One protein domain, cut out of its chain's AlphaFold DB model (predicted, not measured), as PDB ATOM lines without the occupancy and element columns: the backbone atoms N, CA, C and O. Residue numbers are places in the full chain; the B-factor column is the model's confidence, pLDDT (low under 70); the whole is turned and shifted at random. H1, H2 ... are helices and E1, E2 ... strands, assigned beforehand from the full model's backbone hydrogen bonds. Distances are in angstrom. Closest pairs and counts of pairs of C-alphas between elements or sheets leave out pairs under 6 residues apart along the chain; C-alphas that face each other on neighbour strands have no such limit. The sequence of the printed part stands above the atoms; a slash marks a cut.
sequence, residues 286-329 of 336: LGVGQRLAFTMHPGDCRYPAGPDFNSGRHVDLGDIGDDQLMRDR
ATOM      1  N   LEU A 286       7.440   4.832  -2.829       86.75
ATOM      2  CA  LEU A 286       7.548   6.265  -2.546       86.75
ATOM      3  C   LEU A 286       7.093   6.542  -1.106       86.75
ATOM      4  O   LEU A 286       5.940   6.281  -0.769       86.75
ATOM      5  N   GLY A 287       7.988   7.075  -0.278       85.56
ATOM      6  CA  GLY A 287       7.678   7.661   1.023       85.56
ATOM      7  C   GLY A 287       7.603   9.182   0.915       85.56
ATOM      8  O   GLY A 287       8.447   9.792   0.257       85.56
ATOM      9  N   VAL A 288       6.599   9.796   1.539       84.62
ATOM     10  CA  VAL A 288       6.415  11.255   1.557       84.62
ATOM     11  C   VAL A 288       6.406  11.724   3.008       84.62
ATOM     12  O   VAL A 288       5.531  11.338   3.775       84.62
ATOM     13  N   GLY A 289       7.408  12.516   3.383       82.69
ATOM     14  CA  GLY A 289       7.483  13.219   4.663       82.69
ATOM     15  C   GLY A 289       6.885  14.625   4.582       82.69
ATOM     16  O   GLY A 289       6.206  14.976   3.617       82.69
ATOM     17  N   GLN A 290       7.166  15.465   5.583       82.19
ATOM     18  CA  GLN A 290       6.594  16.816   5.662       82.19
ATOM     19  C   GLN A 290       7.071  17.740   4.535       82.19
ATOM     20  O   GLN A 290       6.285  18.541   4.027       82.19
ATOM     21  N   ARG A 291       8.355  17.660   4.151       81.62
ATOM     22  CA  ARG A 291       8.926  18.494   3.073       81.62
ATOM     23  C   ARG A 291       9.703  17.706   2.023       81.62
ATOM     24  O   ARG A 291      10.023  18.263   0.976       81.62
ATOM     25  N   LEU A 292      10.026  16.442   2.289       77.44
ATOM     26  CA  LEU A 292      10.824  15.599   1.401       77.44
ATOM     27  C   LEU A 292      10.051  14.356   0.964       77.44
ATOM     28  O   LEU A 292       9.269  13.795   1.725       77.44
ATOM     29  N   ALA A 293      10.332  13.884  -0.248       79.69
ATOM     30  CA  ALA A 293       9.923  12.566  -0.712       79.69
ATOM     31  C   ALA A 293      11.167  11.725  -1.007       79.69
ATOM     32  O   ALA A 293      12.183  12.244  -1.472       79.69
ATOM     33  N   PHE A 294      11.090  10.427  -0.741       78.81
ATOM     34  CA  PHE A 294      12.190   9.502  -0.968       78.81
ATOM     35  C   PHE A 294      11.689   8.153  -1.457       78.81
ATOM     36  O   PHE A 294      10.534   7.776  -1.271       78.81
ATOM     37  N   THR A 295      12.575   7.419  -2.112       81.25
ATOM     38  CA  THR A 295      12.303   6.058  -2.554       81.25
ATOM     39  C   THR A 295      12.898   5.085  -1.548       81.25
ATOM     40  O   THR A 295      14.080   5.174  -1.230       81.25
ATOM     41  N   MET A 296      12.060   4.189  -1.038       84.12
ATOM     42  CA  MET A 296      12.431   3.087  -0.159       84.12
ATOM     43  C   MET A 296      12.499   1.789  -0.949       84.12
ATOM     44  O   MET A 296      11.708   1.553  -1.868       84.12
ATOM     45  N   HIS A 297      13.399   0.918  -0.531       82.12
ATOM     46  CA  HIS A 297      13.703  -0.350  -1.165       82.12
ATOM     47  C   HIS A 297      13.634  -1.498  -0.153       82.12
ATOM     48  O   HIS A 297      13.717  -1.248   1.054       82.12
ATOM     49  N   PRO A 298      13.432  -2.754  -0.603       80.50
ATOM     50  CA  PRO A 298      13.412  -3.895   0.309       80.50
ATOM     51  C   PRO A 298      14.634  -3.885   1.242       80.50
ATOM     52  O   PRO A 298      15.729  -3.543   0.824       80.50
ATOM     53  N   GLY A 299      14.454  -4.203   2.524       75.50
ATOM     54  CA  GLY A 299      15.537  -4.152   3.519       75.50
ATOM     55  C   GLY A 299      15.782  -2.782   4.168       75.50
ATOM     56  O   GLY A 299      16.452  -2.722   5.202       75.50
ATOM     57  N   ASP A 300      15.199  -1.700   3.648       77.81
ATOM     58  CA  ASP A 300      15.208  -0.405   4.326       77.81
ATOM     59  C   ASP A 300      14.336  -0.440   5.588       77.81
ATOM     60  O   ASP A 300      13.280  -1.074   5.621       77.81
ATOM     61  N   CYS A 301      14.741   0.290   6.633       75.25
ATOM     62  CA  CYS A 301      14.094   0.234   7.951       75.25
ATOM     63  C   CYS A 301      12.598   0.598   7.948       75.25
ATOM     64  O   CYS A 301      11.862   0.184   8.842       75.25
ATOM     65  N   ARG A 302      12.150   1.369   6.951       78.94
ATOM     66  CA  ARG A 302      10.758   1.811   6.775       78.94
ATOM     67  C   ARG A 302      10.076   1.189   5.557       78.94
ATOM     68  O   ARG A 302       8.951   1.569   5.239       78.94
ATOM     69  N   TYR A 303      10.720   0.233   4.886       83.19
ATOM     70  CA  TYR A 303      10.084  -0.480   3.788       83.19
ATOM     71  C   TYR A 303       8.859  -1.255   4.303       83.19
ATOM     72  O   TYR A 303       8.973  -1.987   5.292       83.19
ATOM     73  N   PRO A 304       7.673  -1.110   3.684       83.69
ATOM     74  CA  PRO A 304       6.473  -1.787   4.159       83.69
ATOM     75  C   PRO A 304       6.616  -3.309   4.030       83.69
ATOM     76  O   PRO A 304       7.068  -3.816   3.009       83.69
ATOM     77  N   ALA A 305       6.160  -4.059   5.037       81.75
ATOM     78  CA  ALA A 305       6.224  -5.527   5.027       81.75
ATOM     79  C   ALA A 305       5.351  -6.187   3.935       81.75
ATOM     80  O   ALA A 305       5.530  -7.363   3.626       81.75
ATOM     81  N   GLY A 306       4.399  -5.444   3.364       82.50
ATOM     82  CA  GLY A 306       3.527  -5.876   2.273       82.50
ATOM     83  C   GLY A 306       3.197  -4.692   1.366       82.50
ATOM     84  O   GLY A 306       2.127  -4.104   1.533       82.50
ATOM     85  N   PRO A 307       4.116  -4.281   0.473       82.88
ATOM     86  CA  PRO A 307       3.882  -3.155  -0.425       82.88
ATOM     87  C   PRO A 307       2.680  -3.417  -1.341       82.88
ATOM     88  O   PRO A 307       2.520  -4.508  -1.889       82.88
ATOM     89  N   ASP A 308       1.843  -2.398  -1.540       83.06
ATOM     90  CA  ASP A 308       0.767  -2.446  -2.529       83.06
ATOM     91  C   ASP A 308       1.339  -2.161  -3.921       83.06
ATOM     92  O   ASP A 308       1.727  -1.038  -4.247       83.06
ATOM     93  N   PHE A 309       1.369  -3.195  -4.756       84.81
ATOM     94  CA  PHE A 309       1.916  -3.115  -6.102       84.81
ATOM     95  C   PHE A 309       1.019  -2.390  -7.111       84.81
ATOM     96  O   PHE A 309       1.445  -2.233  -8.250       84.81
ATOM     97  N   ASN A 310      -0.213  -1.992  -6.777       80.38
ATOM     98  CA  ASN A 310      -1.189  -1.494  -7.756       80.38
ATOM     99  C   ASN A 310      -1.703  -0.080  -7.489       80.38
ATOM    100  O   ASN A 310      -1.996   0.632  -8.447       80.38
ATOM    101  N   SER A 311      -1.864   0.340  -6.234       71.69
ATOM    102  CA  SER A 311      -2.705   1.514  -5.949       71.69
ATOM    103  C   SER A 311      -2.052   2.882  -6.151       71.69
ATOM    104  O   SER A 311      -2.713   3.891  -5.919       71.69
ATOM    105  N   GLY A 312      -0.776   2.956  -6.552       68.00
ATOM    106  CA  GLY A 312      -0.089   4.246  -6.732       68.00
ATOM    107  C   GLY A 312       0.025   5.069  -5.444       68.00
ATOM    108  O   GLY A 312       0.414   6.233  -5.493       68.00
ATOM    109  N   ARG A 313      -0.326   4.488  -4.291       76.00
ATOM    110  CA  ARG A 313      -0.279   5.158  -2.996       76.00
ATOM    111  C   ARG A 313       1.162   5.252  -2.515       76.00
ATOM    112  O   ARG A 313       1.919   4.287  -2.597       76.00
ATOM    113  N   HIS A 314       1.523   6.428  -2.018       78.50
ATOM    114  CA  HIS A 314       2.749   6.613  -1.258       78.50
ATOM    115  C   HIS A 314       2.529   6.175   0.193       78.50
ATOM    116  O   HIS A 314       1.392   6.070   0.661       78.50
ATOM    117  N   VAL A 315       3.625   5.933   0.901       82.06
ATOM    118  CA  VAL A 315       3.616   5.774   2.354       82.06
ATOM    119  C   VAL A 315       3.744   7.167   2.966       82.06
ATOM    120  O   VAL A 315       4.729   7.859   2.707       82.06
ATOM    121  N   ASP A 316       2.733   7.588   3.724       81.88
ATOM    122  CA  ASP A 316       2.767   8.840   4.485       81.88
ATOM    123  C   ASP A 316       3.688   8.671   5.699       81.88
ATOM    124  O   ASP A 316       3.538   7.729   6.481       81.88
ATOM    125  N   LEU A 317       4.673   9.557   5.798       81.19
ATOM    126  CA  LEU A 317       5.696   9.614   6.840       81.19
ATOM    127  C   LEU A 317       5.748  11.013   7.472       81.19
ATOM    128  O   LEU A 317       6.771  11.411   8.032       81.19
ATOM    129  N   GLY A 318       4.670  11.796   7.341       76.31
ATOM    130  CA  GLY A 318       4.566  13.164   7.848       76.31
ATOM    131  C   GLY A 318       4.629  13.283   9.374       76.31
ATOM    132  O   GLY A 318       4.835  14.377   9.898       76.31
ATOM    133  N   ASP A 319       4.506  12.174  10.100       77.44
ATOM    134  CA  ASP A 319       4.734  12.082  11.543       77.44
ATOM    135  C   ASP A 319       6.228  12.103  11.924       77.44
ATOM    136  O   ASP A 319       6.566  12.277  13.097       77.44
ATOM    137  N   ILE A 320       7.132  11.985  10.945       74.12
ATOM    138  CA  ILE A 320       8.586  11.976  11.133       74.12
ATOM    139  C   ILE A 320       9.182  13.286  10.603       74.12
ATOM    140  O   ILE A 320       8.928  13.701   9.472       74.12
ATOM    141  N   GLY A 321      10.020  13.942  11.409       75.81
ATOM    142  CA  GLY A 321      10.743  15.137  10.967       75.81
ATOM    143  C   GLY A 321      11.763  14.821   9.864       75.81
ATOM    144  O   GLY A 321      12.466  13.813   9.939       75.81
ATOM    145  N   ASP A 322      11.905  15.702   8.870       73.62
ATOM    146  CA  ASP A 322      12.778  15.462   7.705       73.62
ATOM    147  C   ASP A 322      14.250  15.201   8.081       73.62
ATOM    148  O   ASP A 322      14.918  14.403   7.430       73.62
ATOM    149  N   ASP A 323      14.755  15.809   9.159       75.50
ATOM    150  CA  ASP A 323      16.123  15.570   9.642       75.50
ATOM    151  C   ASP A 323      16.319  14.126  10.110       75.50
ATOM    152  O   ASP A 323      17.394  13.547   9.955       75.50
ATOM    153  N   GLN A 324      15.276  13.536  10.698       74.44
ATOM    154  CA  GLN A 324      15.282  12.127  11.054       74.44
ATOM    155  C   GLN A 324      15.180  11.259   9.800       74.44
ATOM    156  O   GLN A 324      15.942  10.309   9.694       74.44
ATOM    157  N   LEU A 325      14.350  11.622   8.820       69.81
ATOM    158  CA  LEU A 325      14.276  10.909   7.537       69.81
ATOM    159  C   LEU A 325      15.614  10.916   6.779       69.81
ATOM    160  O   LEU A 325      15.996   9.909   6.191       69.81
ATOM    161  N   MET A 326      16.361  12.021   6.826       70.19
ATOM    162  CA  MET A 326      17.682  12.129   6.196       70.19
ATOM    163  C   MET A 326      18.762  11.335   6.941       70.19
ATOM    164  O   MET A 326      19.669  10.808   6.297       70.19
ATOM    165  N   ARG A 327      18.668  11.212   8.273       70.81
ATOM    166  CA  ARG A 327      19.549  10.342   9.079       70.81
ATOM    167  C   ARG A 327      19.224   8.860   8.910       70.81
ATOM    168  O   ARG A 327      20.138   8.049   8.828       70.81
ATOM    169  N   ASP A 328      17.938   8.537   8.834       64.62
ATOM    170  CA  ASP A 328      17.417   7.186   8.615       64.62
ATOM    171  C   ASP A 328      17.549   6.766   7.142       64.62
ATOM    172  O   ASP A 328      17.197   5.634   6.793       64.62
ATOM    173  N   ARG A 329      18.062   7.659   6.273       59.62
ATOM    174  CA  ARG A 329      18.287   7.368   4.862       59.62
ATOM    175  C   ARG A 329      19.137   6.100   4.773       59.62
ATOM    176  O   ARG A 329      20.258   6.073   5.288       59.62
TER     177      ARG A 329
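AT A GLANCE: This is residues 286 to 329 of the 336 residues of a protein of Macrostomum lignano (UniProt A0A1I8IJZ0). With little regular structure, this is a small hairpin, E1 and E2, and a long loop, residues 297 to 321, which swings out and folds back beside E1 before the short helix H1. The far turn of the loop and H1 make opposite ends of the longest axis. The printed part has 44 residues, 13 in named elements, in the order E1, E2, H1, mixed in class. It is compact, radius of gyration of the C-alphas 10.3 A, and only just elongated, spanning 29 by 19 by 14 A.

IN THESE COORDINATES: E1, residues 286 to 288, begins at C-alpha 286 (7.548, 6.265, -2.546) and measures 6.6 A. E2, residues 293 to 296, measures 9.8 A. H1, residues 322 to 327, measures 8.6 A and ends at C-alpha 327 (19.549, 10.342, 9.079).

HOW THE PARTS SIT: E1 and E2 form an antiparallel hairpin at 142 degrees, with N 287 and O 294 2.8 A apart, within hydrogen-bond range. Residues 315 to 316 pair parallel with residues 287 to 288 of E1. E1 and H1 are apart. In H1 every O i to N i+4 pair is within hydrogen-bond range.

THE WHOLE: The C-alphas farthest apart, of Asn 310 and Asp 323, are 29.9 A apart. The printed part has no cut; the link E2 to H1 is long. Residues 312, 325 and 328 to 329 have pLDDT under 70.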